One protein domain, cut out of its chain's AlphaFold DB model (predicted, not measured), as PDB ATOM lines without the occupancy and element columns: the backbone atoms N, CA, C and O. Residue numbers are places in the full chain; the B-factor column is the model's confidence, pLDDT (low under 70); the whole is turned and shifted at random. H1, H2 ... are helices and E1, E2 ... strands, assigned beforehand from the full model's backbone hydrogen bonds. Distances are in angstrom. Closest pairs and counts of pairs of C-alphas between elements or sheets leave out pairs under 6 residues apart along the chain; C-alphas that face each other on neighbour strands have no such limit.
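AT A GLANCE: This is residues 3 to 79 of the 124 residues of an uncharacterized protein of Cryobacterium sp. Sr8 (UniProt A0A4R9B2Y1). One long helix, H1, packs over two small antiparallel sheets, the three-stranded sheet E2 - E1 - E5 and the long hairpin of E3 and E4, which come together where the end of E2 meets E3. The short helix H2 lies toward one end of the long axis, and the loop of residues 28 to 34 makes the other end. The printed part has 77 residues, with two named helices and five named strands in the order E1 E2 H1 E3 E4 E5 H2; the class is mixed, helices and strands. It is compact, with a radius of gyration of the C-alphas of 12.8 A, and spans 41 by 21 by 19 A.

HOW THE PARTS SIT: E1, residues 3 to 6, and E2, residues 9 to 13, form an antiparallel hairpin at 145 degrees, with N 4 and O 11 within hydrogen-bond range at 2.8 A. E5, residues 62 to 65, is the other neighbour of E1, antiparallel at 168 degrees, with N 3 and O 64 at 2.8 A. H1, residues 15 to 27, is on this sheet at a height of 10.3 A; the closest C-alphas of E1 and H1, Ile 4 and Ala 18, are 7.2 A apart. On the local plane it runs along E1 at 24 degrees. E3, residues 35 to 42, and E4, residues 48 to 55, form an antiparallel hairpin at 152 degrees, with N 39 and O 51 at 2.9 A. The closest C-alphas of E2 and E3, Thr 13 and Val 41, are 4.7 A apart; those of H1 and E3, Val 17 and Ile 39, 7.1 A. H2, residues 72 to 78, is close to but not clearly touching H1, the closest C-alphas being Ala 16 and Ala 76, 7.7 A. In H1 and H2 every O i to N i+4 pair is within hydrogen-bond range.

IN THESE COORDINATES: E1 begins at C-alpha 3, (241.713, 234.389, 265.022), and H2 ends at C-alpha 78, (252.931, 240.379, 257.082). From first to last C-alpha, H1 measures 18.6 A, E3 22.0 A and E4 21.1 A.

THE WHOLE: The C-alphas of Asp 31 and Ser 70, the two farthest apart, are 41.3 A from each other. The printed part has no cut, and no link is long. Residues 29 to 32 and residue 70 have pLDDT under 70.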
ATOM      1  N   ARG A   3     242.348 235.553 265.638       92.50
ATOM      2  CA  ARG A   3     241.713 234.389 265.022       92.50
ATOM      3  C   ARG A   3     240.282 234.740 264.651       92.50
ATOM      4  O   ARG A   3     239.533 235.208 265.501       92.50
ATOM      5  N   ILE A   4     239.916 234.492 263.401       92.00
ATOM      6  CA  ILE A   4     238.575 234.717 262.866       92.00
ATOM      7  C   ILE A   4     237.943 233.362 262.582       92.00
ATOM      8  O   ILE A   4     238.517 232.555 261.853       92.00
ATOM      9  N   THR A   5     236.750 233.126 263.120       91.56
ATOM     10  CA  THR A   5     235.926 231.970 262.767       91.56
ATOM     11  C   THR A   5     234.805 232.422 261.839       91.56
ATOM     12  O   THR A   5     233.987 233.271 262.201       91.56
ATOM     13  N   TYR A   6     234.760 231.845 260.638       89.12
ATOM     14  CA  TYR A   6     233.773 232.150 259.605       89.12
ATOM     15  C   TYR A   6     233.305 230.869 258.905       89.12
ATOM     16  O   TYR A   6     234.120 230.041 258.508       89.12
ATOM     17  N   ALA A   7     231.985 230.699 258.758       83.62
ATOM     18  CA  ALA A   7     231.354 229.550 258.088       83.62
ATOM     19  C   ALA A   7     231.847 228.160 258.567       83.62
ATOM     20  O   ALA A   7     231.835 227.190 257.813       83.62
ATOM     21  N   GLY A   8     232.282 228.060 259.829       82.62
ATOM     22  CA  GLY A   8     232.840 226.834 260.416       82.62
ATOM     23  C   GLY A   8     234.342 226.624 260.182       82.62
ATOM     24  O   GLY A   8     234.905 225.683 260.736       82.62
ATOM     25  N   GLY A   9     235.001 227.493 259.413       86.31
ATOM     26  CA  GLY A   9     236.458 227.565 259.301       86.31
ATOM     27  C   GLY A   9     237.061 228.542 260.313       86.31
ATOM     28  O   GLY A   9     236.397 229.486 260.733       86.31
ATOM     29  N   SER A  10     238.321 228.322 260.690       89.44
ATOM     30  CA  SER A  10     239.096 229.210 261.565       89.44
ATOM     31  C   SER A  10     240.366 229.645 260.847       89.44
ATOM     32  O   SER A  10     241.126 228.797 260.386       89.44
ATOM     33  N   LEU A  11     240.615 230.949 260.808       91.81
ATOM     34  CA  LEU A  11     241.751 231.572 260.132       91.81
ATOM     35  C   LEU A  11     242.498 232.463 261.127       91.81
ATOM     36  O   LEU A  11     241.881 233.009 262.041       91.81
ATOM     37  N   ILE A  12     243.809 232.633 260.965       92.31
ATOM     38  CA  ILE A  12     244.594 233.583 261.768       92.31
ATOM     39  C   ILE A  12     245.047 234.721 260.870       92.31
ATOM     40  O   ILE A  12     245.520 234.486 259.769       92.31
ATOM     41  N   THR A  13     244.897 235.959 261.318       91.81
ATOM     42  CA  THR A  13     245.289 237.150 260.562       91.81
ATOM     43  C   THR A  13     245.840 238.226 261.501       91.81
ATOM     44  O   THR A  13     245.830 238.077 262.730       91.81
ATOM     45  N   GLY A  14     246.340 239.318 260.930       91.44
ATOM     46  CA  GLY A  14     246.771 240.487 261.686       91.44
ATOM     47  C   GLY A  14     245.603 241.174 262.389       91.44
ATOM     48  O   GLY A  14     244.446 241.090 261.971       91.44
ATOM     49  N   SER A  15     245.907 241.886 263.468       90.31
ATOM     50  CA  SER A  15     244.891 242.535 264.300       90.31
ATOM     51  C   SER A  15     244.170 243.641 263.532       90.31
ATOM     52  O   SER A  15     242.942 243.673 263.515       90.31
ATOM     53  N   ALA A  16     244.925 244.455 262.789       89.62
ATOM     54  CA  ALA A  16     244.374 245.516 261.949       89.62
ATOM     55  C   ALA A  16     243.454 244.979 260.836       89.62
ATOM     56  O   ALA A  16     242.419 245.575 260.540       89.62
ATOM     57  N   VAL A  17     243.795 243.830 260.242       90.38
ATOM     58  CA  VAL A  17     242.970 243.177 259.214       90.38
ATOM     59  C   VAL A  17     241.652 242.688 259.813       90.38
ATOM     60  O   VAL A  17     240.594 242.912 259.229       90.38
ATOM     61  N   ALA A  18     241.698 242.063 260.993       91.19
ATOM     62  CA  ALA A  18     240.499 241.601 261.685       91.19
ATOM     63  C   ALA A  18     239.565 242.758 262.077       91.19
ATOM     64  O   ALA A  18     238.351 242.652 261.898       91.19
ATOM     65  N   GLU A  19     240.112 243.876 262.562       89.12
ATOM     66  CA  GLU A  19     239.325 245.075 262.885       89.12
ATOM     67  C   GLU A  19     238.699 245.719 261.642       89.12
ATOM     68  O   GLU A  19     237.521 246.093 261.662       89.12
ATOM     69  N   ALA A  20     239.450 245.802 260.540       89.06
ATOM     70  CA  ALA A  20     238.933 246.291 259.265       89.06
ATOM     71  C   ALA A  20     237.792 245.402 258.745       89.06
ATOM     72  O   ALA A  20     236.752 245.912 258.328       89.06
ATOM     73  N   LEU A  21     237.947 244.077 258.841       88.00
ATOM     74  CA  LEU A  21     236.924 243.116 258.433       88.00
ATOM     75  C   LEU A  21     235.652 243.237 259.276       88.00
ATOM     76  O   LEU A  21     234.551 243.205 258.729       88.00
ATOM     77  N   LEU A  22     235.790 243.394 260.596       87.25
ATOM     78  CA  LEU A  22     234.650 243.569 261.494       87.25
ATOM     79  C   LEU A  22     233.905 244.870 261.175       87.25
ATOM     80  O   LEU A  22     232.684 244.862 261.034       87.25
ATOM     81  N   THR A  23     234.645 245.963 260.980       85.19
ATOM     82  CA  THR A  23     234.079 247.262 260.588       85.19
ATOM     83  C   THR A  23     233.318 247.145 259.268       85.19
ATOM     84  O   THR A  23     232.163 247.560 259.175       85.19
ATOM     85  N   PHE A  24     233.919 246.501 258.267       83.50
ATOM     86  CA  PHE A  24     233.267 246.239 256.990       83.50
ATOM     87  C   PHE A  24     231.997 245.395 257.161       83.50
ATOM     88  O   PHE A  24     230.936 245.796 256.692       83.50
ATOM     89  N   ALA A  25     232.054 244.281 257.894       81.12
ATOM     90  CA  ALA A  25     230.899 243.410 258.108       81.12
ATOM     91  C   ALA A  25     229.726 244.142 258.784       81.12
ATOM     92  O   ALA A  25     228.576 243.911 258.419       81.12
ATOM     93  N   THR A  26     230.000 245.069 259.709       79.69
ATOM     94  CA  THR A  26     228.953 245.910 260.322       79.69
ATOM     95  C   THR A  26     228.335 246.927 259.357       79.69
ATOM     96  O   THR A  26     227.196 247.343 259.559       79.69
ATOM     97  N   GLY A  27     229.062 247.318 258.306       78.12
ATOM     98  CA  GLY A  27     228.600 248.242 257.271       78.12
ATOM     99  C   GLY A  27     227.804 247.585 256.139       78.12
ATOM    100  O   GLY A  27     227.177 248.301 255.356       78.12
ATOM    101  N   VAL A  28     227.800 246.247 256.031       75.50
ATOM    102  CA  VAL A  28     227.042 245.529 254.991       75.50
ATOM    103  C   VAL A  28     225.551 245.690 255.292       75.50
ATOM    104  O   VAL A  28     224.981 244.997 256.134       75.50
ATOM    105  N   ALA A  29     224.910 246.646 254.620       62.91
ATOM    106  CA  ALA A  29     223.474 246.867 254.729       62.91
ATOM    107  C   ALA A  29     222.699 245.651 254.198       62.91
ATOM    108  O   ALA A  29     223.126 245.010 253.245       62.91
ATOM    109  N   GLY A  30     221.520 245.372 254.762       62.22
ATOM    110  CA  GLY A  30     220.721 244.190 254.404       62.22
ATOM    111  C   GLY A  30     220.286 244.090 252.932       62.22
ATOM    112  O   GLY A  30     219.913 243.004 252.501       62.22
ATOM    113  N   ASP A  31     220.346 245.190 252.174       62.72
ATOM    114  CA  ASP A  31     220.044 245.238 250.731       62.72
ATOM    115  C   ASP A  31     221.303 245.065 249.854       62.72
ATOM    116  O   ASP A  31     221.215 244.727 248.673       62.72
ATOM    117  N   ALA A  32     222.497 245.261 250.429       63.78
ATOM    118  CA  ALA A  32     223.746 244.912 249.772       63.78
ATOM    119  C   ALA A  32     223.846 243.381 249.767       63.78
ATOM    120  O   ALA A  32     223.829 242.740 250.817       63.78
ATOM    121  N   GLY A  33     223.896 242.781 248.577       74.50
ATOM    122  CA  GLY A  33     224.116 241.343 248.435       74.50
ATOM    123  C   GLY A  33     225.443 240.883 249.056       74.50
ATOM    124  O   GLY A  33     226.155 241.632 249.721       74.50
ATOM    125  N   SER A  34     225.814 239.627 248.825       82.75
ATOM    126  CA  SER A  34     227.099 239.117 249.306       82.75
ATOM    127  C   SER A  34     228.280 239.792 248.598       82.75
ATOM    128  O   SER A  34     228.293 239.903 247.373       82.75
ATOM    129  N   VAL A  35     229.289 240.195 249.365       84.94
ATOM    130  CA  VAL A  35     230.524 240.820 248.888       84.94
ATOM    131  C   VAL A  35     231.704 239.903 249.183       84.94
ATOM    132  O   VAL A  35     231.863 239.423 250.304       84.94
ATOM    133  N   ALA A  36     232.529 239.647 248.172       87.31
ATOM    134  CA  ALA A  36     233.779 238.920 248.342       87.31
ATOM    135  C   ALA A  36     234.880 239.885 248.798       87.31
ATOM    136  O   ALA A  36     235.062 240.942 248.195       87.31
ATOM    137  N   VAL A  37     235.602 239.518 249.853       88.12
ATOM    138  CA  VAL A  37     236.736 240.268 250.399       88.12
ATOM    139  C   VAL A  37     237.943 239.354 250.513       88.12
ATOM    140  O   VAL A  37     237.820 238.188 250.881       88.12
ATOM    141  N   GLU A  38     239.115 239.878 250.194       90.50
ATOM    142  CA  GLU A  38     240.370 239.137 250.245       90.50
ATOM    143  C   GLU A  38     241.183 239.614 251.444       90.50
ATOM    144  O   GLU A  38     241.389 240.815 251.609       90.50
ATOM    145  N   ILE A  39     241.633 238.688 252.292       90.81
ATOM    146  CA  ILE A  39     242.427 239.013 253.481       90.81
ATOM    147  C   ILE A  39     243.701 238.164 253.536       90.81
ATOM    148  O   ILE A  39     243.660 236.987 253.166       90.81
ATOM    149  N   PRO A  40     244.826 238.711 254.027       91.94
ATOM    150  CA  PRO A  40     245.998 237.905 254.341       91.94
ATOM    151  C   PRO A  40     245.737 237.041 255.584       91.94
ATOM    152  O   PRO A  40     245.219 237.517 256.595       91.94
ATOM    153  N   VAL A  41     246.127 235.776 255.524       92.06
ATOM    154  CA  VAL A  41     245.941 234.751 256.554       92.06
ATOM    155  C   VAL A  41     247.263 234.036 256.783       92.06
ATOM    156  O   VAL A  41     248.002 233.769 255.840       92.06
ATOM    157  N   LEU A  42     247.555 233.728 258.040       91.12
ATOM    158  CA  LEU A  42     248.676 232.899 258.443       91.12
ATOM    159  C   LEU A  42     248.281 231.425 258.364       91.12
ATOM    160  O   LEU A  42     247.401 230.972 259.103       91.12
ATOM    161  N   GLU A  43     248.956 230.682 257.497       89.88
ATOM    162  CA  GLU A  43     248.795 229.239 257.378       89.88
ATOM    163  C   GLU A  43     249.550 228.494 258.487       89.88
ATOM    164  O   GLU A  43     250.430 229.027 259.166       89.88
ATOM    165  N   SER A  44     249.220 227.213 258.666       83.75
ATOM    166  CA  SER A  44     249.841 226.372 259.703       83.75
ATOM    167  C   SER A  44     251.337 226.125 259.477       83.75
ATOM    168  O   SER A  44     252.047 225.787 260.421       83.75
ATOM    169  N   ASP A  45     251.825 226.280 258.247       84.56
ATOM    170  CA  ASP A  45     253.248 226.200 257.905       84.56
ATOM    171  C   ASP A  45     254.012 227.516 258.158       84.56
ATOM    172  O   ASP A  45     255.232 227.558 258.001       84.56
ATOM    173  N   GLY A  46     253.314 228.572 258.591       84.12
ATOM    174  CA  GLY A  46     253.895 229.876 258.900       84.12
ATOM    175  C   GLY A  46     254.019 230.816 257.701       84.12
ATOM    176  O   GLY A  46     254.521 231.927 257.868       84.12
ATOM    177  N   THR A  47     253.566 230.422 256.505       86.62
ATOM    178  CA  THR A  47     253.436 231.355 255.379       86.62
ATOM    179  C   THR A  47     252.158 232.182 255.464       86.62
ATOM    180  O   THR A  47     251.126 231.740 255.966       86.62
ATOM    181  N   THR A  48     252.226 233.406 254.940       89.75
ATOM    182  CA  THR A  48     251.043 234.242 254.733       89.75
ATOM    183  C   THR A  48     250.475 233.991 253.342       89.75
ATOM    184  O   THR A  48     251.182 234.138 252.344       89.75
ATOM    185  N   THR A  49     249.188 233.665 253.263       89.81
ATOM    186  CA  THR A  49     248.447 233.496 252.007       89.81
ATOM    187  C   THR A  49     247.196 234.368 251.991       89.81
ATOM    188  O   THR A  49     246.734 234.823 253.032       89.81
ATOM    189  N   THR A  50     246.643 234.638 250.813       91.00
ATOM    190  CA  THR A  50     245.402 235.410 250.685       91.00
ATOM    191  C   THR A  50     244.205 234.469 250.639       91.00
ATOM    192  O   THR A  50     244.154 233.577 249.794       91.00
ATOM    193  N   HIS A  51     243.222 234.691 251.512       91.06
ATOM    194  CA  HIS A  51     241.947 233.970 251.510       91.06
ATOM    195  C   HIS A  51     240.808 234.889 251.089       91.06
ATOM    196  O   HIS A  51     240.738 236.042 251.515       91.06
ATOM    197  N   THR A  52     239.879 234.358 250.297       89.75
ATOM    198  CA  THR A  52     238.652 235.059 249.910       89.75
ATOM    199  C   THR A  52     237.510 234.663 250.840       89.75
ATOM    200  O   THR A  52     237.111 233.499 250.890       89.75
ATOM    201  N   LEU A  53     236.950 235.635 251.554       88.06
ATOM    202  CA  LEU A  53     235.766 235.472 252.388       88.06
ATOM    203  C   LEU A  53     234.567 236.108 251.696       88.06
ATOM    204  O   LEU A  53     234.667 237.174 251.098       88.06
ATOM    205  N   LEU A  54     233.410 235.464 251.801       87.75
ATOM    206  CA  LEU A  54     232.156 235.993 251.281       87.75
ATOM    207  C   LEU A  54     231.326 236.545 252.440       87.75
ATOM    208  O   LEU A  54     230.826 235.775 253.252       87.75
ATOM    209  N   LEU A  55     231.160 237.855 252.537       86.19
ATOM    210  CA  LEU A  55     230.401 238.498 253.609       86.19
ATOM    211  C   LEU A  55     229.035 238.933 253.085       86.19
ATOM    212  O   LEU A  55     228.945 239.529 252.019       86.19
ATOM    213  N   GLY A  56     227.962 238.641 253.809       82.19
ATOM    214  CA  GLY A  56     226.609 239.016 253.415       82.19
ATOM    215  C   GLY A  56     225.719 239.390 254.599       82.19
ATOM    216  O   GLY A  56     226.170 239.385 255.749       82.19
ATOM    217  N   PRO A  57     224.438 239.690 254.328       76.94
ATOM    218  CA  PRO A  57     223.461 239.992 255.364       76.94
ATOM    219  C   PRO A  57     223.345 238.820 256.346       76.94
ATOM    220  O   PRO A  57     223.008 237.704 255.956       76.94
ATOM    221  N   GLY A  58     223.637 239.067 257.624       76.56
ATOM    222  CA  GLY A  58     223.594 238.035 258.666       76.56
ATOM    223  C   GLY A  58     224.846 237.159 258.766       76.56
ATOM    224  O   GLY A  58     224.833 236.177 259.506       76.56
ATOM    225  N   THR A  59     225.935 237.497 258.066       82.94
ATOM    226  CA  THR A  59     227.233 236.865 258.311       82.94
ATOM    227  C   THR A  59     227.660 237.085 259.763       82.94
ATOM    228  O   THR A  59     227.811 238.218 260.216       82.94
ATOM    229  N   GLN A  60     227.894 235.985 260.477       85.00
ATOM    230  CA  GLN A  60     228.478 236.003 261.810       85.00
ATOM    231  C   GLN A  60     229.990 235.799 261.709       85.00
ATOM    232  O   GLN A  60     230.456 234.832 261.101       85.00
ATOM    233  N   LEU A  61     230.738 236.705 262.330       88.31
ATOM    234  CA  LEU A  61     232.176 236.596 262.526       88.31
ATOM    235  C   LEU A  61     232.434 236.486 264.023       88.31
ATOM    236  O   LEU A  61     231.969 237.322 264.796       88.31
ATOM    237  N   ASP A  62     233.165 235.454 264.423       90.56
ATOM    238  CA  ASP A  62     233.717 235.352 265.770       90.56
ATOM    239  C   ASP A  62     235.203 235.703 265.705       90.56
ATOM    240  O   ASP A  62     235.936 235.142 264.891       90.56
ATOM    241  N   VAL A  63     235.630 236.668 266.519       91.38
ATOM    242  CA  VAL A  63     237.017 237.137 266.555       91.38
ATOM    243  C   VAL A  63     237.555 236.940 267.960       91.38
ATOM    244  O   VAL A  63     237.017 237.470 268.930       91.38
ATOM    245  N   SER A  64     238.648 236.194 268.061       92.31
ATOM    246  CA  SER A  64     239.337 235.901 269.313       92.31
ATOM    247  C   SER A  64     240.813 236.271 269.224       92.31
ATOM    248  O   SER A  64     241.371 236.483 268.143       92.31
ATOM    249  N   ASP A  65     241.447 236.408 270.384       90.25
ATOM    250  CA  ASP A  65     242.877 236.673 270.447       90.25
ATOM    251  C   ASP A  65     243.674 235.434 270.018       90.25
ATOM    252  O   ASP A  65     243.322 234.299 270.354       90.25
ATOM    253  N   ALA A  66     244.729 235.660 269.242       88.19
ATOM    254  CA  ALA A  66     245.692 234.643 268.850       88.19
ATOM    255  C   ALA A  66     247.084 235.074 269.306       88.19
ATOM    256  O   ALA A  66     247.304 236.254 269.573       88.19
ATOM    257  N   ASP A  67     248.015 234.120 269.356       82.88
ATOM    258  CA  ASP A  67     249.376 234.365 269.834       82.88
ATOM    259  C   ASP A  67     249.973 235.623 269.168       82.88
ATOM    260  O   ASP A  67     249.935 235.740 267.941       82.88
ATOM    261  N   PRO A  68     250.408 236.631 269.934       71.00
ATOM    262  CA  PRO A  68     250.877 237.878 269.354       71.00
ATOM    263  C   PRO A  68     252.258 237.690 268.720       71.00
ATOM    264  O   PRO A  68     253.157 237.101 269.317       71.00
ATOM    265  N   LEU A  69     252.464 238.272 267.534       71.94
ATOM    266  CA  LEU A  69     253.826 238.476 267.046       71.94
ATOM    267  C   LEU A  69     254.546 239.440 267.993       71.94
ATOM    268  O   LEU A  69     253.958 240.400 268.489       71.94
ATOM    269  N   SER A  70     255.827 239.182 268.254       68.50
ATOM    270  CA  SER A  70     256.605 239.956 269.231       68.50
ATOM    271  C   SER A  70     256.853 241.414 268.818       68.50
ATOM    272  O   SER A  70     257.260 242.212 269.658       68.50
ATOM    273  N   ALA A  71     256.620 241.770 267.548       73.81
ATOM    274  CA  ALA A  71     256.800 243.116 267.017       73.81
ATOM    275  C   ALA A  71     255.576 243.567 266.198       73.81
ATOM    276  O   ALA A  71     255.202 242.925 265.216       73.81
ATOM    277  N   GLU A  72     254.990 244.707 266.572       70.56
ATOM    278  CA  GLU A  72     253.814 245.298 265.909       70.56
ATOM    279  C   GLU A  72     254.099 245.673 264.441       70.56
ATOM    280  O   GLU A  72     253.290 245.401 263.553       70.56
ATOM    281  N   ASP A  73     255.290 246.211 264.156       71.75
ATOM    282  CA  ASP A  73     255.752 246.517 262.792       71.75
ATOM    283  C   ASP A  73     255.881 245.275 261.899       71.75
ATOM    284  O   ASP A  73     255.728 245.359 260.678       71.75
ATOM    285  N   GLU A  74     256.190 244.117 262.484       78.75
ATOM    286  CA  GLU A  74     256.309 242.865 261.736       78.75
ATOM    287  C   GLU A  74     254.928 242.325 261.360       78.75
ATOM    288  O   GLU A  74     254.718 241.913 260.217       78.75
ATOM    289  N   GLU A  75     253.956 242.439 262.269       81.00
ATOM    290  CA  GLU A  75     252.556 242.114 261.983       81.00
ATOM    291  C   GLU A  75     252.010 242.971 260.831       81.00
ATOM    292  O   GLU A  75     251.441 242.429 259.888       81.00
ATOM    293  N   ALA A  76     252.245 244.287 260.838       80.38
ATOM    294  CA  ALA A  76     251.770 245.180 259.776       80.38
ATOM    295  C   ALA A  76     252.383 244.873 258.395       80.38
ATOM    296  O   ALA A  76     251.737 245.076 257.365       80.38
ATOM    297  N   ARG A  77     253.624 244.374 258.357       81.69
ATOM    298  CA  ARG A  77     254.291 243.958 257.112       81.69
ATOM    299  C   ARG A  77     253.755 242.639 256.571       81.69
ATOM    300  O   ARG A  77     253.659 242.485 255.357       81.69
ATOM    301  N   LEU A  78     253.449 241.694 257.457       81.25
ATOM    302  CA  LEU A  78     252.931 240.379 257.082       81.25
ATOM    303  C   LEU A  78     251.439 240.426 256.747       81.25
ATOM    304  O   LEU A  78     250.992 239.693 255.871       81.25
ATOM    305  N   PHE A  79     250.680 241.299 257.407       86.69
ATOM    306  CA  PHE A  79     249.229 241.407 257.272       86.69
ATOM    307  C   PHE A  79     248.823 242.846 256.931       86.69
ATOM    308  O   PHE A  79     248.241 243.541 257.771       86.69
TER     309      PHE A  79